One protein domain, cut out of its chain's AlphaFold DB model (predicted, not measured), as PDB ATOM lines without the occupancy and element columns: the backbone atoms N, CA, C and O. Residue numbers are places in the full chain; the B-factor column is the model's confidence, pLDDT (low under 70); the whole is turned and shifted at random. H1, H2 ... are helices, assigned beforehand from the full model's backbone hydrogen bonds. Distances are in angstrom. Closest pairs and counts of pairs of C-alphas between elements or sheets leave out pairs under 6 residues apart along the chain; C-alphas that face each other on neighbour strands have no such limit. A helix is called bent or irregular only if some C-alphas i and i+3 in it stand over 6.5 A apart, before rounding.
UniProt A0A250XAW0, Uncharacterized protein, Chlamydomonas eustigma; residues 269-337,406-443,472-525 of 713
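This is residues 269 to 337, 406 to 443 and 472 to 525 of the 713 residues of an uncharacterized protein of Chlamydomonas eustigma (UniProt A0A250XAW0). Look for three long helices, H3, H5 and H6, side by side at shallow tilts as a core, their centres making a triangle; H1 crosses H3 at a steep tilt on one side of this core, and H7 folds back from H6 as the second leg of a helical hairpin. Small H4 and the loop of residues 276 to 287 lie at the end where H5 begins, and short H2 turns the corner between H1 and H3. The printed part has 161 residues with seven named helices, H1 to H7 in order, and no named strand; the class is all helix. It is compact, with a radius of gyration of the C-alphas of 17.3 A, and elongated, spanning 56 by 36 by 32 A.

Pass residues 269 to 288, which hold no named element, to reach H1, residues 289 to 303. It touches residues 318 to 325 of H3, residues 312 to 331, at a steep tilt of 53 degrees, opposite ways; the closest C-alphas are those of Thr 294 and Asp 321, 6.1 A apart. H2, residues 307 to 310, touches H3 only at the corner, with C-alphas 308 and 315 5.1 A apart. H4, residues 409 to 415, is close to but not clearly touching H1, with C-alphas 292 and 409 closest at 7.2 A. H5, residues 419 to 437, H6, residues 474 to 492, and H7, residues 498 to 520, form an up and down bundle, each running against the one before. H5 touches H6 at a shallow tilt of 20 degrees, with C-alphas 426 and 487 closest at 6.5 A. Residues 326 to 330 of H3 touch residues 487 to 490 of H6, with C-alphas 326 and 490 closest at 7.4 A. H6 and H7 are a hairpin at a steep tilt of 42 degrees, with C-alphas 492 and 498 closest at 4.1 A. H5 and H7 only just touch, with 3 pairs of C-alphas within 8 A, the closest being 434 and 509 at 7.1 A. In H3, H5, H6 and H7 every O i to N i+4 pair is within hydrogen-bond range; in H1 8 of 11 are, in H4 1 of 3, beside 3 of 4 O i to N i+3 pairs, and H2 is too short for an i+4 pair.

Find C-alpha 289 at (166.179, 127.251, 200.832), where H1 begins its 22.0 A. H3 is 29.2 A long, H5 26.7 A and H6 27.3 A. H4 is irregular: C-alphas 410 and 413 are 7.1 A apart. H7 runs 33.1 A to C-alpha 520 at (169.050, 165.942, 182.289).

The farthest C-alphas, Glu 278 and Pro 525, are 59.7 A apart. Residues 338 to 405 and 444 to 471 are not printed; each cut spans 17.0 A between C-alphas. Of the links printed whole, none is long. Confidence is under 70 at residues 269, 337 and 440 to 443.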
ATOM      1  N   PRO A 269     154.671 139.475 187.418       65.12
ATOM      2  CA  PRO A 269     154.897 138.770 188.673       65.12
ATOM      3  C   PRO A 269     156.016 137.737 188.495       65.12
ATOM      4  O   PRO A 269     156.057 137.041 187.481       65.12
ATOM      5  N   LEU A 270     156.937 137.675 189.455       72.69
ATOM      6  CA  LEU A 270     157.906 136.586 189.553       72.69
ATOM      7  C   LEU A 270     157.278 135.554 190.496       72.69
ATOM      8  O   LEU A 270     157.226 135.832 191.694       72.69
ATOM      9  N   PRO A 271     156.727 134.436 189.994       72.44
ATOM     10  CA  PRO A 271     156.173 133.404 190.859       72.44
ATOM     11  C   PRO A 271     157.336 132.709 191.566       72.44
ATOM     12  O   PRO A 271     158.106 131.999 190.930       72.44
ATOM     13  N   ILE A 272     157.519 132.971 192.856       78.81
ATOM     14  CA  ILE A 272     158.538 132.293 193.659       78.81
ATOM     15  C   ILE A 272     157.920 130.989 194.158       78.81
ATOM     16  O   ILE A 272     156.881 131.029 194.814       78.81
ATOM     17  N   ASP A 273     158.546 129.854 193.850       79.44
ATOM     18  CA  ASP A 273     158.105 128.556 194.368       79.44
ATOM     19  C   ASP A 273     158.211 128.511 195.900       79.44
ATOM     20  O   ASP A 273     159.217 128.936 196.478       79.44
ATOM     21  N   GLU A 274     157.200 127.935 196.552       78.19
ATOM     22  CA  GLU A 274     157.277 127.550 197.960       78.19
ATOM     23  C   GLU A 274     158.110 126.268 198.079       78.19
ATOM     24  O   GLU A 274     157.693 125.204 197.622       78.19
ATOM     25  N   VAL A 275     159.303 126.372 198.672       78.62
ATOM     26  CA  VAL A 275     160.237 125.244 198.822       78.62
ATOM     27  C   VAL A 275     160.090 124.626 200.205       78.62
ATOM     28  O   VAL A 275     160.243 125.313 201.219       78.62
ATOM     29  N   LYS A 276     159.828 123.320 200.257       79.25
ATOM     30  CA  LYS A 276     159.794 122.553 201.503       79.25
ATOM     31  C   LYS A 276     161.187 122.006 201.843       79.25
ATOM     32  O   LYS A 276     161.964 121.713 200.938       79.25
ATOM     33  N   PRO A 277     161.516 121.800 203.134       72.75
ATOM     34  CA  PRO A 277     162.806 121.237 203.566       72.75
ATOM     35  C   PRO A 277     163.158 119.856 202.994       72.75
ATOM     36  O   PRO A 277     164.323 119.476 202.997       72.75
ATOM     37  N   GLU A 278     162.158 119.110 202.533       74.75
ATOM     38  CA  GLU A 278     162.280 117.764 201.961       74.75
ATOM     39  C   GLU A 278     162.430 117.753 200.431       74.75
ATOM     40  O   GLU A 278     162.615 116.689 199.839       74.75
ATOM     41  N   ASP A 279     162.371 118.921 199.785       79.31
ATOM     42  CA  ASP A 279     162.452 119.020 198.334       79.31
ATOM     43  C   ASP A 279     163.890 118.820 197.831       79.31
ATOM     44  O   ASP A 279     164.852 119.435 198.306       79.31
ATOM     45  N   LEU A 280     164.016 117.967 196.814       81.00
ATOM     46  CA  LEU A 280     165.266 117.691 196.111       81.00
ATOM     47  C   LEU A 280     165.310 118.427 194.766       81.00
ATOM     48  O   LEU A 280     164.288 118.599 194.092       81.00
ATOM     49  N   ASP A 281     166.510 118.841 194.369       80.44
ATOM     50  CA  ASP A 281     166.778 119.442 193.067       80.44
ATOM     51  C   ASP A 281     166.704 118.403 191.929       80.44
ATOM     52  O   ASP A 281     166.531 117.201 192.148       80.44
ATOM     53  N   THR A 282     166.833 118.848 190.674       79.69
ATOM     54  CA  THR A 282     166.815 117.950 189.499       79.69
ATOM     55  C   THR A 282     167.931 116.888 189.518       79.69
ATOM     56  O   THR A 282     167.839 115.896 188.799       79.69
ATOM     57  N   VAL A 283     168.969 117.067 190.339       78.31
ATOM     58  CA  VAL A 283     170.120 116.162 190.495       78.31
ATOM     59  C   VAL A 283     170.002 115.317 191.782       78.31
ATOM     60  O   VAL A 283     170.882 114.513 192.086       78.31
ATOM     61  N   GLY A 284     168.901 115.442 192.533       76.38
ATOM     62  CA  GLY A 284     168.647 114.696 193.767       76.38
ATOM     63  C   GLY A 284     169.368 115.237 195.009       76.38
ATOM     64  O   GLY A 284     169.475 114.520 196.000       76.38
ATOM     65  N   GLN A 285     169.884 116.468 194.974       79.56
ATOM     66  CA  GLN A 285     170.512 117.146 196.113       79.56
ATOM     67  C   GLN A 285     169.490 117.998 196.886       79.56
ATOM     68  O   GLN A 285     168.556 118.523 196.277       79.56
ATOM     69  N   PRO A 286     169.650 118.179 198.210       80.88
ATOM     70  CA  PRO A 286     168.776 119.061 198.979       80.88
ATOM     71  C   PRO A 286     168.911 120.511 198.502       80.88
ATOM     72  O   PRO A 286     170.020 121.017 198.311       80.88
ATOM     73  N   ILE A 287     167.777 121.190 198.318       82.25
ATOM     74  CA  ILE A 287     167.750 122.585 197.867       82.25
ATOM     75  C   ILE A 287     168.143 123.507 199.029       82.25
ATOM     76  O   ILE A 287     167.554 123.457 200.108       82.25
ATOM     77  N   ASP A 288     169.103 124.409 198.805       84.50
ATOM     78  CA  ASP A 288     169.411 125.468 199.771       84.50
ATOM     79  C   ASP A 288     168.306 126.537 199.762       84.50
ATOM     80  O   ASP A 288     168.324 127.498 198.986       84.50
ATOM     81  N   ILE A 289     167.331 126.359 200.656       86.00
ATOM     82  CA  ILE A 289     166.179 127.251 200.832       86.00
ATOM     83  C   ILE A 289     166.619 128.676 201.177       86.00
ATOM     84  O   ILE A 289     165.985 129.639 200.741       86.00
ATOM     85  N   LYS A 290     167.693 128.837 201.963       87.31
ATOM     86  CA  LYS A 290     168.172 130.166 202.360       87.31
ATOM     87  C   LYS A 290     168.726 130.890 201.143       87.31
ATOM     88  O   LYS A 290     168.299 132.006 200.873       87.31
ATOM     89  N   LEU A 291     169.597 130.236 200.377       88.38
ATOM     90  CA  LEU A 291     170.178 130.818 199.168       88.38
ATOM     91  C   LEU A 291     169.118 131.131 198.104       88.38
ATOM     92  O   LEU A 291     169.141 132.222 197.535       88.38
ATOM     93  N   TYR A 292     168.169 130.219 197.871       89.62
ATOM     94  CA  TYR A 292     167.068 130.420 196.924       89.62
ATOM     95  C   TYR A 292     166.210 131.638 197.303       89.62
ATOM     96  O   TYR A 292     165.986 132.531 196.481       89.62
ATOM     97  N   ASN A 293     165.797 131.734 198.572       88.19
ATOM     98  CA  ASN A 293     165.010 132.867 199.055       88.19
ATOM     99  C   ASN A 293     165.808 134.174 199.033       88.19
ATOM    100  O   ASN A 293     165.264 135.205 198.645       88.19
ATOM    101  N   THR A 294     167.086 134.162 199.421       89.69
ATOM    102  CA  THR A 294     167.955 135.347 199.350       89.69
ATOM    103  C   THR A 294     168.098 135.836 197.907       89.69
ATOM    104  O   THR A 294     167.913 137.024 197.641       89.69
ATOM    105  N   PHE A 295     168.329 134.929 196.954       90.31
ATOM    106  CA  PHE A 295     168.480 135.265 195.538       90.31
ATOM    107  C   PHE A 295     167.212 135.894 194.941       90.31
ATOM    108  O   PHE A 295     167.274 136.982 194.360       90.31
ATOM    109  N   TRP A 296     166.051 135.250 195.100       88.19
ATOM    110  CA  TRP A 296     164.807 135.742 194.499       88.19
ATOM    111  C   TRP A 296     164.220 136.949 195.228       88.19
ATOM    112  O   TRP A 296     163.682 137.843 194.573       88.19
ATOM    113  N   ASN A 297     164.393 137.063 196.549       86.50
ATOM    114  CA  ASN A 297     164.011 138.285 197.259       86.50
ATOM    115  C   ASN A 297     164.857 139.482 196.814       86.50
ATOM    116  O   ASN A 297     164.325 140.589 196.719       86.50
ATOM    117  N   MET A 298     166.130 139.283 196.458       87.69
ATOM    118  CA  MET A 298     166.958 140.370 195.930       87.69
ATOM    119  C   MET A 298     166.437 140.915 194.589       87.69
ATOM    120  O   MET A 298     166.585 142.104 194.308       87.69
ATOM    121  N   GLN A 299     165.718 140.109 193.799       85.94
ATOM    122  CA  GLN A 299     165.070 140.587 192.572       85.94
ATOM    123  C   GLN A 299     164.009 141.665 192.833       85.94
ATOM    124  O   GLN A 299     163.793 142.533 191.987       85.94
ATOM    125  N   SER A 300     163.376 141.670 194.013       82.19
ATOM    126  CA  SER A 300     162.448 142.741 194.404       82.19
ATOM    127  C   SER A 300     163.155 144.091 194.590       82.19
ATOM    128  O   SER A 300     162.605 145.131 194.220       82.19
ATOM    129  N   ILE A 301     164.405 144.066 195.069       83.56
ATOM    130  CA  ILE A 301     165.244 145.254 195.256       83.56
ATOM    131  C   ILE A 301     165.615 145.844 193.892       83.56
ATOM    132  O   ILE A 301     165.486 147.051 193.699       83.56
ATOM    133  N   PHE A 302     165.968 145.004 192.911       84.75
ATOM    134  CA  PHE A 302     166.266 145.467 191.548       84.75
ATOM    135  C   PHE A 302     165.067 146.116 190.845       84.75
ATOM    136  O   PHE A 302     165.243 146.983 189.993       84.75
ATOM    137  N   LYS A 303     163.834 145.734 191.205       83.06
ATOM    138  CA  LYS A 303     162.621 146.396 190.698       83.06
ATOM    139  C   LYS A 303     162.413 147.785 191.305       83.06
ATOM    140  O   LYS A 303     161.792 148.632 190.664       83.06
ATOM    141  N   THR A 304     162.913 148.021 192.521       81.56
ATOM    142  CA  THR A 304     162.709 149.273 193.265       81.56
ATOM    143  C   THR A 304     164.031 149.818 193.823       81.56
ATOM    144  O   THR A 304     164.224 149.877 195.041       81.56
ATOM    145  N   PRO A 305     164.943 150.289 192.953       82.25
ATOM    146  CA  PRO A 305     166.289 150.706 193.346       82.25
ATOM    147  C   PRO A 305     166.308 151.876 194.339       82.25
ATOM    148  O   PRO A 305     167.223 151.998 195.150       82.25
ATOM    149  N   ALA A 306     165.279 152.729 194.310       79.25
ATOM    150  CA  ALA A 306     165.169 153.888 195.192       79.25
ATOM    151  C   ALA A 306     165.105 153.512 196.685       79.25
ATOM    152  O   ALA A 306     165.535 154.302 197.521       79.25
ATOM    153  N   GLN A 307     164.638 152.303 197.033       80.50
ATOM    154  CA  GLN A 307     164.571 151.847 198.430       80.50
ATOM    155  C   GLN A 307     165.954 151.756 199.095       80.50
ATOM    156  O   GLN A 307     166.077 151.952 200.306       80.50
ATOM    157  N   LEU A 308     167.004 151.503 198.305       81.69
ATOM    158  CA  LEU A 308     168.385 151.449 198.791       81.69
ATOM    159  C   LEU A 308     168.936 152.833 199.157       81.69
ATOM    160  O   LEU A 308     169.840 152.927 199.982       81.69
ATOM    161  N   LEU A 309     168.377 153.900 198.574       76.81
ATOM    162  CA  LEU A 309     168.756 155.285 198.862       76.81
ATOM    163  C   LEU A 309     167.999 155.858 200.067       76.81
ATOM    164  O   LEU A 309     168.481 156.788 200.704       76.81
ATOM    165  N   THR A 310     166.821 155.314 200.393       76.44
ATOM    166  CA  THR A 310     165.966 155.829 201.475       76.44
ATOM    167  C   THR A 310     166.207 155.151 202.820       76.44
ATOM    168  O   THR A 310     166.061 155.792 203.858       76.44
ATOM    169  N   THR A 311     166.557 153.858 202.826       80.56
ATOM    170  CA  THR A 311     166.564 153.042 204.049       80.56
ATOM    171  C   THR A 311     167.932 152.401 204.283       80.56
ATOM    172  O   THR A 311     168.308 151.446 203.606       80.56
ATOM    173  N   ALA A 312     168.657 152.847 205.315       80.69
ATOM    174  CA  ALA A 312     169.978 152.299 205.661       80.69
ATOM    175  C   ALA A 312     169.952 150.789 205.986       80.69
ATOM    176  O   ALA A 312     170.897 150.066 205.670       80.69
ATOM    177  N   ALA A 313     168.856 150.290 206.570       83.94
ATOM    178  CA  ALA A 313     168.664 148.860 206.817       83.94
ATOM    179  C   ALA A 313     168.555 148.048 205.512       83.94
ATOM    180  O   ALA A 313     169.112 146.957 205.427       83.94
ATOM    181  N   ALA A 314     167.900 148.599 204.483       83.44
ATOM    182  CA  ALA A 314     167.793 147.955 203.174       83.44
ATOM    183  C   ALA A 314     169.160 147.879 202.480       83.44
ATOM    184  O   ALA A 314     169.498 146.846 201.910       83.44
ATOM    185  N   TRP A 315     169.977 148.932 202.601       85.25
ATOM    186  CA  TRP A 315     171.356 148.942 202.108       85.25
ATOM    187  C   TRP A 315     172.228 147.868 202.766       85.25
ATOM    188  O   TRP A 315     172.929 147.134 202.075       85.25
ATOM    189  N   ASN A 316     172.192 147.751 204.097       87.50
ATOM    190  CA  ASN A 316     172.996 146.744 204.791       87.50
ATOM    191  C   ASN A 316     172.556 145.322 204.436       87.50
ATOM    192  O   ASN A 316     173.401 144.519 204.053       87.50
ATOM    193  N   ARG A 317     171.244 145.061 204.430       88.88
ATOM    194  CA  ARG A 317     170.694 143.775 203.992       88.88
ATOM    195  C   ARG A 317     171.121 143.422 202.565       88.88
ATOM    196  O   ARG A 317     171.556 142.305 202.329       88.88
ATOM    197  N   PHE A 318     171.055 144.374 201.634       90.38
ATOM    198  CA  PHE A 318     171.483 144.163 200.250       90.38
ATOM    199  C   PHE A 318     172.958 143.750 200.144       90.38
ATOM    200  O   PHE A 318     173.283 142.839 199.389       90.38
ATOM    201  N   LYS A 319     173.852 144.382 200.915       90.31
ATOM    202  CA  LYS A 319     175.275 144.008 200.934       90.31
ATOM    203  C   LYS A 319     175.489 142.593 201.462       90.31
ATOM    204  O   LYS A 319     176.263 141.841 200.870       90.31
ATOM    205  N   ASP A 320     174.810 142.243 202.550       90.94
ATOM    206  CA  ASP A 320     174.932 140.931 203.185       90.94
ATOM    207  C   ASP A 320     174.387 139.830 202.254       90.94
ATOM    208  O   ASP A 320     175.073 138.837 201.990       90.94
ATOM    209  N   ASP A 321     173.213 140.060 201.659       91.38
ATOM    210  CA  ASP A 321     172.576 139.171 200.681       91.38
ATOM    211  C   ASP A 321     173.467 138.985 199.434       91.38
ATOM    212  O   ASP A 321     173.736 137.854 199.017       91.38
ATOM    213  N   LEU A 322     174.014 140.075 198.878       92.56
ATOM    214  CA  LEU A 322     174.925 140.021 197.731       92.56
ATOM    215  C   LEU A 322     176.219 139.271 198.066       92.56
ATOM    216  O   LEU A 322     176.674 138.455 197.267       92.56
ATOM    217  N   SER A 323     176.803 139.501 199.245       92.06
ATOM    218  CA  SER A 323     178.016 138.793 199.667       92.06
ATOM    219  C   SER A 323     177.786 137.284 199.789       92.06
ATOM    220  O   SER A 323     178.622 136.497 199.347       92.06
ATOM    221  N   THR A 324     176.615 136.875 200.288       91.88
ATOM    222  CA  THR A 324     176.208 135.467 200.388       91.88
ATOM    223  C   THR A 324     176.135 134.818 199.005       91.88
ATOM    224  O   THR A 324     176.678 133.731 198.798       91.88
ATOM    225  N   ILE A 325     175.535 135.505 198.028       91.75
ATOM    226  CA  ILE A 325     175.405 135.000 196.654       91.75
ATOM    227  C   ILE A 325     176.762 134.966 195.934       91.75
ATOM    228  O   ILE A 325     177.076 133.984 195.264       91.75
ATOM    229  N   LEU A 326     177.599 135.998 196.089       90.75
ATOM    230  CA  LEU A 326     178.945 136.024 195.503       90.75
ATOM    231  C   LEU A 326     179.837 134.914 196.075       90.75
ATOM    232  O   LEU A 326     180.571 134.268 195.325       90.75
ATOM    233  N   ASN A 327     179.730 134.644 197.379       90.94
ATOM    234  CA  ASN A 327     180.411 133.514 198.006       90.94
ATOM    235  C   ASN A 327     179.930 132.188 197.400       90.94
ATOM    236  O   ASN A 327     180.763 131.369 197.015       90.94
ATOM    237  N   ALA A 328     178.620 132.006 197.204       88.69
ATOM    238  CA  ALA A 328     178.078 130.823 196.530       88.69
ATOM    239  C   ALA A 328     178.571 130.680 195.073       88.69
ATOM    240  O   ALA A 328     178.879 129.578 194.622       88.69
ATOM    241  N   PHE A 329     178.721 131.778 194.324       88.25
ATOM    242  CA  PHE A 329     179.324 131.727 192.986       88.25
ATOM    243  C   PHE A 329     180.806 131.358 193.003       88.25
ATOM    244  O   PHE A 329     181.279 130.727 192.058       88.25
ATOM    245  N   SER A 330     181.542 131.733 194.050       85.81
ATOM    246  CA  SER A 330     182.958 131.379 194.174       85.81
ATOM    247  C   SER A 330     183.185 129.900 194.497       85.81
ATOM    248  O   SER A 330     184.210 129.350 194.105       85.81
ATOM    249  N   THR A 331     182.236 129.249 195.178       86.38
ATOM    250  CA  THR A 331     182.337 127.834 195.567       86.38
ATOM    251  C   THR A 331     181.818 126.883 194.492       86.38
ATOM    252  O   THR A 331     182.322 125.768 194.361       86.38
ATOM    253  N   LEU A 332     180.814 127.296 193.713       82.06
ATOM    254  CA  LEU A 332     180.197 126.458 192.686       82.06
ATOM    255  C   LEU A 332     180.984 126.501 191.362       82.06
ATOM    256  O   LEU A 332     181.255 127.600 190.864       82.06
ATOM    257  N   PRO A 333     181.258 125.348 190.717       78.19
ATOM    258  CA  PRO A 333     181.932 125.308 189.420       78.19
ATOM    259  C   PRO A 333     181.081 125.957 188.323       78.19
ATOM    260  O   PRO A 333     179.849 125.927 188.377       78.19
ATOM    261  N   ILE A 334     181.753 126.533 187.325       79.31
ATOM    262  CA  ILE A 334     181.118 127.157 186.161       79.31
ATOM    263  C   ILE A 334     180.943 126.100 185.073       79.31
ATOM    264  O   ILE A 334     181.893 125.421 184.692       79.31
ATOM    265  N   THR A 335     179.727 125.972 184.559       73.44
ATOM    266  CA  THR A 335     179.418 125.173 183.378       73.44
ATOM    267  C   THR A 335     179.222 126.127 182.210       73.44
ATOM    268  O   THR A 335     178.326 126.972 182.231       73.44
ATOM    269  N   VAL A 336     180.081 126.015 181.199       70.12
ATOM    270  CA  VAL A 336     179.936 126.768 179.950       70.12
ATOM    271  C   VAL A 336     179.061 125.936 179.008       70.12
ATOM    272  O   VAL A 336     179.388 124.770 178.768       70.12
ATOM    273  N   PRO A 337     177.942 126.467 178.482       57.22
ATOM    274  CA  PRO A 337     177.165 125.758 177.476       57.22
ATOM    275  C   PRO A 337     178.029 125.511 176.233       57.22
ATOM    276  O   PRO A 337     178.735 126.403 175.765       57.22
ATOM    277  N   LEU A 406     163.543 131.454 184.935       84.12
ATOM    278  CA  LEU A 406     162.822 130.300 185.451       84.12
ATOM    279  C   LEU A 406     163.038 130.293 186.959       84.12
ATOM    280  O   LEU A 406     164.156 130.078 187.415       84.12
ATOM    281  N   THR A 407     161.983 130.553 187.715       86.00
ATOM    282  CA  THR A 407     162.014 130.620 189.180       86.00
ATOM    283  C   THR A 407     161.912 129.247 189.838       86.00
ATOM    284  O   THR A 407     161.784 129.172 191.050       86.00
ATOM    285  N   SER A 408     161.987 128.155 189.068       85.69
ATOM    286  CA  SER A 408     161.787 126.819 189.620       85.69
ATOM    287  C   SER A 408     162.880 126.443 190.620       85.69
ATOM    288  O   SER A 408     164.065 126.411 190.273       85.69
ATOM    289  N   SER A 409     162.477 126.082 191.838       84.19
ATOM    290  CA  SER A 409     163.400 125.690 192.912       84.19
ATOM    291  C   SER A 409     164.261 124.479 192.544       84.19
ATOM    292  O   SER A 409     165.453 124.440 192.849       84.19
ATOM    293  N   LYS A 410     163.692 123.531 191.790       85.44
ATOM    294  CA  LYS A 410     164.367 122.301 191.351       85.44
ATOM    295  C   LYS A 410     165.510 122.560 190.368       85.44
ATOM    296  O   LYS A 410     166.492 121.824 190.373       85.44
ATOM    297  N   LEU A 411     165.389 123.602 189.539       85.81
ATOM    298  CA  LEU A 411     166.386 123.967 188.524       85.81
ATOM    299  C   LEU A 411     167.443 124.944 189.054       85.81
ATOM    300  O   LEU A 411     168.471 125.134 188.402       85.81
ATOM    301  N   PHE A 412     167.218 125.556 190.218       86.44
ATOM    302  CA  PHE A 412     168.062 126.627 190.745       86.44
ATOM    303  C   PHE A 412     169.537 126.213 190.871       86.44
ATOM    304  O   PHE A 412     170.430 126.946 190.449       86.44
ATOM    305  N   GLY A 413     169.810 124.996 191.354       84.56
ATOM    306  CA  GLY A 413     171.176 124.472 191.453       84.56
ATOM    307  C   GLY A 413     171.886 124.332 190.098       84.56
ATOM    308  O   GLY A 413     173.105 124.501 190.017       84.56
ATOM    309  N   LEU A 414     171.144 124.052 189.022       86.50
ATOM    310  CA  LEU A 414     171.685 123.979 187.664       86.50
ATOM    311  C   LEU A 414     171.922 125.385 187.091       86.50
ATOM    312  O   LEU A 414     172.987 125.650 186.538       86.50
ATOM    313  N   GLN A 415     170.981 126.309 187.303       87.94
ATOM    314  CA  GLN A 415     171.107 127.710 186.883       87.94
ATOM    315  C   GLN A 415     172.300 128.408 187.539       87.94
ATOM    316  O   GLN A 415     173.045 129.120 186.876       87.94
ATOM    317  N   MET A 416     172.547 128.154 188.827       86.88
ATOM    318  CA  MET A 416     173.685 128.729 189.552       86.88
ATOM    319  C   MET A 416     175.046 128.266 189.010       86.88
ATOM    320  O   MET A 416     176.060 128.911 189.279       86.88
ATOM    321  N   ARG A 417     175.111 127.164 188.253       88.31
ATOM    322  CA  ARG A 417     176.338 126.693 187.587       88.31
ATOM    323  C   ARG A 417     176.504 127.271 186.183       88.31
ATOM    324  O   ARG A 417     177.637 127.424 185.740       88.31
ATOM    325  N   ASP A 418     175.418 127.636 185.511       88.94
ATOM    326  CA  ASP A 418     175.462 128.199 184.163       88.94
ATOM    327  C   ASP A 418     176.161 129.572 184.133       88.94
ATOM    328  O   ASP A 418     175.776 130.523 184.823       88.94
ATOM    329  N   ALA A 419     177.189 129.684 183.290       87.75
ATOM    330  CA  ALA A 419     177.923 130.925 183.060       87.75
ATOM    331  C   ALA A 419     177.011 132.062 182.569       87.75
ATOM    332  O   ALA A 419     177.168 133.217 182.977       87.75
ATOM    333  N   THR A 420     176.036 131.737 181.717       88.94
ATOM    334  CA  THR A 420     175.127 132.720 181.122       88.94
ATOM    335  C   THR A 420     174.211 133.306 182.191       88.94
ATOM    336  O   THR A 420     174.115 134.528 182.313       88.94
ATOM    337  N   PHE A 421     173.591 132.467 183.021       90.00
ATOM    338  CA  PHE A 421     172.780 132.912 184.157       90.00
ATOM    339  C   PHE A 421     173.566 133.799 185.139       90.00
ATOM    340  O   PHE A 421     173.089 134.877 185.509       90.00
ATOM    341  N   ARG A 422     174.803 133.414 185.495       90.75
ATOM    342  CA  ARG A 422     175.678 134.237 186.355       90.75
ATOM    343  C   ARG A 422     175.929 135.621 185.763       90.75
ATOM    344  O   ARG A 422     175.839 136.612 186.484       90.75
ATOM    345  N   ARG A 423     176.206 135.707 184.457       91.19
ATOM    346  CA  ARG A 423     176.408 136.991 183.766       91.19
ATOM    347  C   ARG A 423     175.174 137.876 183.819       91.19
ATOM    348  O   ARG A 423     175.314 139.046 184.155       91.19
ATOM    349  N   HIS A 424     173.984 137.336 183.547       91.00
ATOM    350  CA  HIS A 424     172.737 138.105 183.620       91.00
ATOM    351  C   HIS A 424     172.558 138.749 184.997       91.00
ATOM    352  O   HIS A 424     172.341 139.956 185.099       91.00
ATOM    353  N   PHE A 425     172.731 137.955 186.052       91.69
ATOM    354  CA  PHE A 425     172.611 138.438 187.417       91.69
ATOM    355  C   PHE A 425     173.690 139.470 187.781       91.69
ATOM    356  O   PHE A 425     173.378 140.527 188.323       91.69
ATOM    357  N   LEU A 426     174.961 139.207 187.468       93.00
ATOM    358  CA  LEU A 426     176.060 140.115 187.811       93.00
ATOM    359  C   LEU A 426     176.003 141.433 187.018       93.00
ATOM    360  O   LEU A 426     176.331 142.489 187.561       93.00
ATOM    361  N   VAL A 427     175.543 141.408 185.764       93.94
ATOM    362  CA  VAL A 427     175.269 142.624 184.980       93.94
ATOM    363  C   VAL A 427     174.104 143.404 185.592       93.94
ATOM    364  O   VAL A 427     174.206 144.617 185.742       93.94
ATOM    365  N   GLN A 428     173.034 142.726 186.021       92.00
ATOM    366  CA  GLN A 428     171.911 143.363 186.720       92.00
ATOM    367  C   GLN A 428     172.363 144.049 188.022       92.00
ATOM    368  O   GLN A 428     171.980 145.191 188.278       92.00
ATOM    369  N   VAL A 429     173.232 143.396 188.804       93.06
ATOM    370  CA  VAL A 429     173.879 144.008 189.976       93.06
ATOM    371  C   VAL A 429     174.713 145.219 189.551       93.06
ATOM    372  O   VAL A 429     174.591 146.274 190.159       93.06
ATOM    373  N   SER A 430     175.515 145.110 188.492       93.06
ATOM    374  CA  SER A 430     176.373 146.209 188.018       93.06
ATOM    375  C   SER A 430     175.562 147.447 187.611       93.06
ATOM    376  O   SER A 430     175.901 148.556 188.023       93.06
ATOM    377  N   ILE A 431     174.446 147.266 186.894       91.94
ATOM    378  CA  ILE A 431     173.498 148.342 186.550       91.94
ATOM    379  C   ILE A 431     172.917 148.973 187.824       91.94
ATOM    380  O   ILE A 431     172.846 150.195 187.950       91.94
ATOM    381  N   GLN A 432     172.541 148.151 188.808       89.56
ATOM    382  CA  GLN A 432     172.011 148.633 190.081       89.56
ATOM    383  C   GLN A 432     173.033 149.478 190.854       89.56
ATOM    384  O   GLN A 432     172.684 150.545 191.355       89.56
ATOM    385  N   LEU A 433     174.282 149.017 190.957       90.88
ATOM    386  CA  LEU A 433     175.359 149.750 191.628       90.88
ATOM    387  C   LEU A 433     175.682 151.057 190.886       90.88
ATOM    388  O   LEU A 433     175.863 152.096 191.523       90.88
ATOM    389  N   HIS A 434     175.662 151.036 189.550       89.62
ATOM    390  CA  HIS A 434     175.837 152.227 188.721       89.62
ATOM    391  C   HIS A 434     174.740 153.276 188.965       89.62
ATOM    392  O   HIS A 434     175.043 154.448 189.197       89.62
ATOM    393  N   PHE A 435     173.471 152.853 189.024       86.62
ATOM    394  CA  PHE A 435     172.349 153.733 189.368       86.62
ATOM    395  C   PHE A 435     172.519 154.389 190.747       86.62
ATOM    396  O   PHE A 435     172.212 155.568 190.915       86.62
ATOM    397  N   LEU A 436     173.016 153.649 191.743       85.19
ATOM    398  CA  LEU A 436     173.242 154.190 193.088       85.19
ATOM    399  C   LEU A 436     174.372 155.226 193.129       85.19
ATOM    400  O   LEU A 436     174.314 156.155 193.934       85.19
ATOM    401  N   ARG A 437     175.369 155.087 192.249       84.31
ATOM    402  CA  ARG A 437     176.453 156.061 192.073       84.31
ATOM    403  C   ARG A 437     175.976 157.328 191.358       84.31
ATOM    404  O   ARG A 437     176.417 158.428 191.688       84.31
ATOM    405  N   HIS A 438     175.046 157.182 190.415       79.69
ATOM    406  CA  HIS A 438     174.513 158.272 189.598       79.69
ATOM    407  C   HIS A 438     172.974 158.320 189.639       79.69
ATOM    408  O   HIS A 438     172.319 158.064 188.625       79.69
ATOM    409  N   PRO A 439     172.359 158.684 190.783       71.00
ATOM    410  CA  PRO A 439     170.908 158.695 190.896       71.00
ATOM    411  C   PRO A 439     170.288 159.706 189.923       71.00
ATOM    412  O   PRO A 439     170.730 160.856 189.790       71.00
ATOM    413  N   ILE A 440     169.215 159.287 189.251       65.69
ATOM    414  CA  ILE A 440     168.426 160.160 188.380       65.69
ATOM    415  C   ILE A 440     167.704 161.175 189.281       65.69
ATOM    416  O   ILE A 440     166.743 160.846 189.971       65.69
ATOM    417  N   SER A 441     168.196 162.417 189.331       56.12
ATOM    418  CA  SER A 441     167.603 163.470 190.162       56.12
ATOM    419  C   SER A 441     166.166 163.766 189.724       56.12
ATOM    420  O   SER A 441     165.928 164.237 188.612       56.12
ATOM    421  N   SER A 442     165.208 163.582 190.636       47.97
ATOM    422  CA  SER A 442     163.782 163.891 190.447       47.97
ATOM    423  C   SER A 442     163.477 165.375 190.190       47.97
ATOM    424  O   SER A 442     162.329 165.723 189.913       47.97
ATOM    425  N   LYS A 443     164.482 166.266 190.212       44.25
ATOM    426  CA  LYS A 443     164.319 167.660 189.776       44.25
ATOM    427  C   LYS A 443     163.902 167.764 188.301       44.25
ATOM    428  O   LYS A 443     163.145 168.677 187.987       44.25
ATOM    429  N   LEU A 472     173.623 158.729 198.544       73.44
ATOM    430  CA  LEU A 472     174.378 157.914 199.490       73.44
ATOM    431  C   LEU A 472     175.331 158.784 200.322       73.44
ATOM    432  O   LEU A 472     175.860 159.792 199.854       73.44
ATOM    433  N   THR A 473     175.577 158.363 201.561       79.94
ATOM    434  CA  THR A 473     176.601 158.956 202.436       79.94
ATOM    435  C   THR A 473     178.002 158.638 201.895       79.94
ATOM    436  O   THR A 473     178.193 157.582 201.298       79.94
ATOM    437  N   GLN A 474     179.015 159.460 202.183       77.25
ATOM    438  CA  GLN A 474     180.404 159.229 201.738       77.25
ATOM    439  C   GLN A 474     180.930 157.816 202.062       77.25
ATOM    440  O   GLN A 474     181.422 157.117 201.185       77.25
ATOM    441  N   LYS A 475     180.712 157.330 203.290       80.69
ATOM    442  CA  LYS A 475     181.080 155.961 203.699       80.69
ATOM    443  C   LYS A 475     180.346 154.870 202.902       80.69
ATOM    444  O   LYS A 475     180.845 153.761 202.741       80.69
ATOM    445  N   GLN A 476     179.127 155.150 202.443       80.69
ATOM    446  CA  GLN A 476     178.369 154.221 201.602       80.69
ATOM    447  C   GLN A 476     178.868 154.233 200.154       80.69
ATOM    448  O   GLN A 476     178.765 153.198 199.508       80.69
ATOM    449  N   LEU A 477     179.418 155.353 199.668       83.62
ATOM    450  CA  LEU A 477     180.055 155.453 198.349       83.62
ATOM    451  C   LEU A 477     181.373 154.673 198.295       83.62
ATOM    452  O   LEU A 477     181.584 153.908 197.365       83.62
ATOM    453  N   GLU A 478     182.212 154.775 199.325       84.38
ATOM    454  CA  GLU A 478     183.435 153.959 199.426       84.38
ATOM    455  C   GLU A 478     183.098 152.460 199.450       84.38
ATOM    456  O   GLU A 478     183.629 151.675 198.669       84.38
ATOM    457  N   GLY A 479     182.116 152.067 200.272       84.75
ATOM    458  CA  GLY A 479     181.627 150.686 200.288       84.75
ATOM    459  C   GLY A 479     180.936 150.249 198.986       84.75
ATOM    460  O   GLY A 479     180.849 149.053 198.723       84.75
ATOM    461  N   LEU A 480     180.434 151.185 198.175       88.62
ATOM    462  CA  LEU A 480     179.859 150.907 196.858       88.62
ATOM    463  C   LEU A 480     180.961 150.568 195.849       88.62
ATOM    464  O   LEU A 480     180.820 149.585 195.125       88.62
ATOM    465  N   ASP A 481     182.055 151.326 195.838       88.62
ATOM    466  CA  ASP A 481     183.196 151.070 194.955       88.62
ATOM    467  C   ASP A 481     183.841 149.707 195.258       88.62
ATOM    468  O   ASP A 481     184.062 148.911 194.345       88.62
ATOM    469  N   GLU A 482     183.992 149.350 196.540       91.25
ATOM    470  CA  GLU A 482     184.451 148.010 196.937       91.25
ATOM    471  C   GLU A 482     183.540 146.879 196.422       91.25
ATOM    472  O   GLU A 482     184.005 145.788 196.081       91.25
ATOM    473  N   LEU A 483     182.222 147.100 196.396       90.56
ATOM    474  CA  LEU A 483     181.265 146.116 195.881       90.56
ATOM    475  C   LEU A 483     181.327 146.013 194.361       90.56
ATOM    476  O   LEU A 483     181.248 144.904 193.834       90.56
ATOM    477  N   ILE A 484     181.491 147.141 193.669       92.12
ATOM    478  CA  ILE A 484     181.680 147.183 192.217       92.12
ATOM    479  C   ILE A 484     182.906 146.347 191.835       92.12
ATOM    480  O   ILE A 484     182.810 145.494 190.951       92.12
ATOM    481  N   ASP A 485     184.022 146.506 192.544       92.50
ATOM    482  CA  ASP A 485     185.241 145.736 192.283       92.50
ATOM    483  C   ASP A 485     185.049 144.235 192.523       92.50
ATOM    484  O   ASP A 485     185.468 143.415 191.701       92.50
ATOM    485  N   LYS A 486     184.340 143.847 193.594       92.38
ATOM    486  CA  LYS A 486     183.998 142.436 193.856       92.38
ATOM    487  C   LYS A 486     183.129 141.836 192.749       92.38
ATOM    488  O   LYS A 486     183.357 140.695 192.346       92.38
ATOM    489  N   VAL A 487     182.152 142.585 192.241       93.12
ATOM    490  CA  VAL A 487     181.258 142.138 191.159       93.12
ATOM    491  C   VAL A 487     182.008 142.041 189.831       93.12
ATOM    492  O   VAL A 487     181.870 141.039 189.131       93.12
ATOM    493  N   HIS A 488     182.858 143.016 189.503       92.69
ATOM    494  CA  HIS A 488     183.713 142.958 188.318       92.69
ATOM    495  C   HIS A 488     184.712 141.795 188.380       92.69
ATOM    496  O   HIS A 488     184.904 141.111 187.378       92.69
ATOM    497  N   ALA A 489     185.289 141.513 189.552       91.81
ATOM    498  CA  ALA A 489     186.149 140.349 189.757       91.81
ATOM    499  C   ALA A 489     185.381 139.020 189.636       91.81
ATOM    500  O   ALA A 489     185.930 138.022 189.172       91.81
ATOM    501  N   ALA A 490     184.108 138.979 190.037       89.25
ATOM    502  CA  ALA A 490     183.255 137.814 189.813       89.25
ATOM    503  C   ALA A 490     182.903 137.643 188.324       89.25
ATOM    504  O   ALA A 490     182.906 136.519 187.827       89.25
ATOM    505  N   LEU A 491     182.654 138.741 187.602       89.75
ATOM    506  CA  LEU A 491     182.390 138.737 186.160       89.75
ATOM    507  C   LEU A 491     183.608 138.299 185.342       89.75
ATOM    508  O   LEU A 491     183.444 137.498 184.421       89.75
ATOM    509  N   SER A 492     184.814 138.761 185.683       89.56
ATOM    510  CA  SER A 492     186.037 138.394 184.956       89.56
ATOM    511  C   SER A 492     186.353 136.901 185.053       89.56
ATOM    512  O   SER A 492     186.905 136.327 184.118       89.56
ATOM    513  N   ARG A 493     185.927 136.249 186.141       88.12
ATOM    514  CA  ARG A 493     186.018 134.793 186.329       88.12
ATOM    515  C   ARG A 493     184.987 134.001 185.517       88.12
ATOM    516  O   ARG A 493     185.089 132.780 185.465       88.12
ATOM    517  N   THR A 494     183.985 134.645 184.908       85.69
ATOM    518  CA  THR A 494     183.006 133.947 184.056       85.69
ATOM    519  C   THR A 494     183.528 133.797 182.629       85.69
ATOM    520  O   THR A 494     183.697 134.781 181.911       85.69
ATOM    521  N   GLU A 495     183.745 132.565 182.177       80.00
ATOM    522  CA  GLU A 495     184.069 132.248 180.777       80.00
ATOM    523  C   GLU A 495     182.804 132.255 179.891       80.00
ATOM    524  O   GLU A 495     181.712 132.013 180.415       80.00
ATOM    525  N   PRO A 496     182.884 132.526 178.566       84.44
ATOM    526  CA  PRO A 496     184.065 132.828 177.734       84.44
ATOM    527  C   PRO A 496     184.414 134.329 177.639       84.44
ATOM    528  O   PRO A 496     183.514 135.163 177.578       84.44
ATOM    529  N   LEU A 497     185.702 134.684 177.539       83.12
ATOM    530  CA  LEU A 497     186.186 136.078 177.403       83.12
ATOM    531  C   LEU A 497     185.783 137.001 178.575       83.12
ATOM    532  O   LEU A 497     185.305 138.114 178.363       83.12
ATOM    533  N   GLY A 498     185.956 136.541 179.818       85.94
ATOM    534  CA  GLY A 498     185.512 137.270 181.014       85.94
ATOM    535  C   GLY A 498     186.090 138.685 181.150       85.94
ATOM    536  O   GLY A 498     185.344 139.618 181.436       85.94
ATOM    537  N   GLU A 499     187.387 138.878 180.889       88.50
ATOM    538  CA  GLU A 499     188.028 140.203 180.984       88.50
ATOM    539  C   GLU A 499     187.477 141.194 179.951       88.50
ATOM    540  O   GLU A 499     187.014 142.274 180.319       88.50
ATOM    541  N   MET A 500     187.410 140.792 178.678       90.19
ATOM    542  CA  MET A 500     186.818 141.616 177.616       90.19
ATOM    543  C   MET A 500     185.337 141.917 177.878       90.19
ATOM    544  O   MET A 500     184.850 143.001 177.563       90.19
ATOM    545  N   PHE A 501     184.603 140.967 178.463       93.00
ATOM    546  CA  PHE A 501     183.207 141.176 178.833       93.00
ATOM    547  C   PHE A 501     183.069 142.257 179.911       93.00
ATOM    548  O   PHE A 501     182.200 143.119 179.801       93.00
ATOM    549  N   VAL A 502     183.944 142.263 180.922       93.38
ATOM    550  CA  VAL A 502     183.965 143.315 181.952       93.38
ATOM    551  C   VAL A 502     184.286 144.679 181.345       93.38
ATOM    552  O   VAL A 502     183.627 145.659 181.690       93.38
ATOM    553  N   GLU A 503     185.250 144.762 180.427       93.69
ATOM    554  CA  GLU A 503     185.552 146.010 179.712       93.69
ATOM    555  C   GLU A 503     184.349 146.516 178.908       93.69
ATOM    556  O   GLU A 503     184.007 147.697 178.981       93.69
ATOM    557  N   ALA A 504     183.649 145.617 178.212       94.44
ATOM    558  CA  ALA A 504     182.430 145.956 177.487       94.44
ATOM    559  C   ALA A 504     181.319 146.454 178.428       94.44
ATOM    560  O   ALA A 504     180.683 147.467 178.136       94.44
ATOM    561  N   VAL A 505     181.109 145.798 179.575       94.25
ATOM    562  CA  VAL A 505     180.135 146.237 180.592       94.25
ATOM    563  C   VAL A 505     180.491 147.631 181.112       94.25
ATOM    564  O   VAL A 505     179.622 148.500 181.143       94.25
ATOM    565  N   LYS A 506     181.763 147.889 181.443       93.62
ATOM    566  CA  LYS A 506     182.228 149.219 181.872       93.62
ATOM    567  C   LYS A 506     181.965 150.285 180.806       93.62
ATOM    568  O   LYS A 506     181.441 151.346 181.130       93.62
ATOM    569  N   ALA A 507     182.262 149.996 179.538       94.94
ATOM    570  CA  ALA A 507     182.014 150.920 178.433       94.94
ATOM    571  C   ALA A 507     180.516 151.223 178.236       94.94
ATOM    572  O   ALA A 507     180.142 152.363 177.955       94.94
ATOM    573  N   VAL A 508     179.640 150.225 178.410       95.69
ATOM    574  CA  VAL A 508     178.181 150.412 178.341       95.69
ATOM    575  C   VAL A 508     177.675 151.283 179.495       95.69
ATOM    576  O   VAL A 508     176.871 152.181 179.251       95.69
ATOM    577  N   LEU A 509     178.162 151.067 180.720       92.88
ATOM    578  CA  LEU A 509     177.792 151.876 181.891       92.88
ATOM    579  C   LEU A 509     178.307 153.325 181.782       92.88
ATOM    580  O   LEU A 509     177.607 154.270 182.141       92.88
ATOM    581  N   GLU A 510     179.491 153.539 181.208       92.12
ATOM    582  CA  GLU A 510     179.991 154.891 180.922       92.12
ATOM    583  C   GLU A 510     179.085 155.620 179.915       92.12
ATOM    584  O   GLU A 510     178.679 156.767 180.116       92.12
ATOM    585  N   ARG A 511     178.668 154.924 178.850       92.69
ATOM    586  CA  ARG A 511     177.681 155.455 177.901       92.69
ATOM    587  C   ARG A 511     176.335 155.749 178.575       92.69
ATOM    588  O   ARG A 511     175.676 156.722 178.209       92.69
ATOM    589  N   GLU A 512     175.912 154.938 179.544       90.06
ATOM    590  CA  GLU A 512     174.695 155.189 180.325       90.06
ATOM    591  C   GLU A 512     174.793 156.500 181.115       90.06
ATOM    592  O   GLU A 512     173.852 157.296 181.091       90.06
ATOM    593  N   THR A 513     175.949 156.795 181.716       89.31
ATOM    594  CA  THR A 513     176.191 158.074 182.410       89.31
ATOM    595  C   THR A 513     175.985 159.265 181.476       89.31
ATOM    596  O   THR A 513     175.275 160.217 181.814       89.31
ATOM    597  N   GLN A 514     176.538 159.186 180.266       89.00
ATOM    598  CA  GLN A 514     176.369 160.215 179.236       89.00
ATOM    599  C   GLN A 514     174.903 160.341 178.798       89.00
ATOM    600  O   GLN A 514     174.392 161.446 178.624       89.00
ATOM    601  N   TRP A 515     174.191 159.220 178.676       86.88
ATOM    602  CA  TRP A 515     172.770 159.208 178.328       86.88
ATOM    603  C   TRP A 515     171.894 159.858 179.407       86.88
ATOM    604  O   TRP A 515     170.969 160.612 179.100       86.88
ATOM    605  N   VAL A 516     172.197 159.608 180.683       84.19
ATOM    606  CA  VAL A 516     171.531 160.257 181.821       84.19
ATOM    607  C   VAL A 516     171.821 161.762 181.837       84.19
ATOM    608  O   VAL A 516     170.908 162.547 182.109       84.19
ATOM    609  N   ALA A 517     173.049 162.177 181.510       85.06
ATOM    610  CA  ALA A 517     173.410 163.589 181.379       85.06
ATOM    611  C   ALA A 517     172.622 164.277 180.249       85.06
ATOM    612  O   ALA A 517     171.941 165.268 180.503       85.06
ATOM    613  N   TRP A 518     172.589 163.685 179.052       85.31
ATOM    614  CA  TRP A 518     171.806 164.194 177.918       85.31
ATOM    615  C   TRP A 518     170.308 164.322 178.245       85.31
ATOM    616  O   TRP A 518     169.669 165.328 177.926       85.31
ATOM    617  N   LYS A 519     169.735 163.345 178.964       83.06
ATOM    618  CA  LYS A 519     168.348 163.435 179.455       83.06
ATOM    619  C   LYS A 519     168.136 164.590 180.428       83.06
ATOM    620  O   LYS A 519     167.096 165.247 180.390       83.06
ATOM    621  N   ARG A 520     169.100 164.837 181.319       78.31
ATOM    622  CA  ARG A 520     169.050 165.942 182.289       78.31
ATOM    623  C   ARG A 520     169.081 167.305 181.598       78.31
ATOM    624  O   ARG A 520     168.446 168.234 182.084       78.31
ATOM    625  N   GLU A 521     169.759 167.397 180.460       82.38
ATOM    626  CA  GLU A 521     169.839 168.594 179.614       82.38
ATOM    627  C   GLU A 521     168.583 168.827 178.756       82.38
ATOM    628  O   GLU A 521     168.531 169.765 177.965       82.38
ATOM    629  N   GLY A 522     167.535 168.012 178.925       76.25
ATOM    630  CA  GLY A 522     166.275 168.169 178.200       76.25
ATOM    631  C   GLY A 522     166.273 167.519 176.819       76.25
ATOM    632  O   GLY A 522     165.457 167.901 175.984       76.25
ATOM    633  N   CYS A 523     167.145 166.530 176.596       83.06
ATOM    634  CA  CYS A 523     167.193 165.721 175.380       83.06
ATOM    635  C   CYS A 523     167.370 166.555 174.105       83.06
ATOM    636  O   CYS A 523     166.620 166.398 173.136       83.06
ATOM    637  N   ILE A 524     168.353 167.457 174.110       79.75
ATOM    638  CA  ILE A 524     168.642 168.328 172.968       79.75
ATOM    639  C   ILE A 524     168.789 167.517 171.663       79.75
ATOM    640  O   ILE A 524     169.443 166.466 171.675       79.75
ATOM    641  N   PRO A 525     168.177 167.960 170.546       76.94
ATOM    642  CA  PRO A 525     168.347 167.309 169.254       76.94
ATOM    643  C   PRO A 525     169.816 167.217 168.853       76.94
ATOM    644  O   PRO A 525     170.579 168.165 169.015       76.94
TER     645      PRO A 525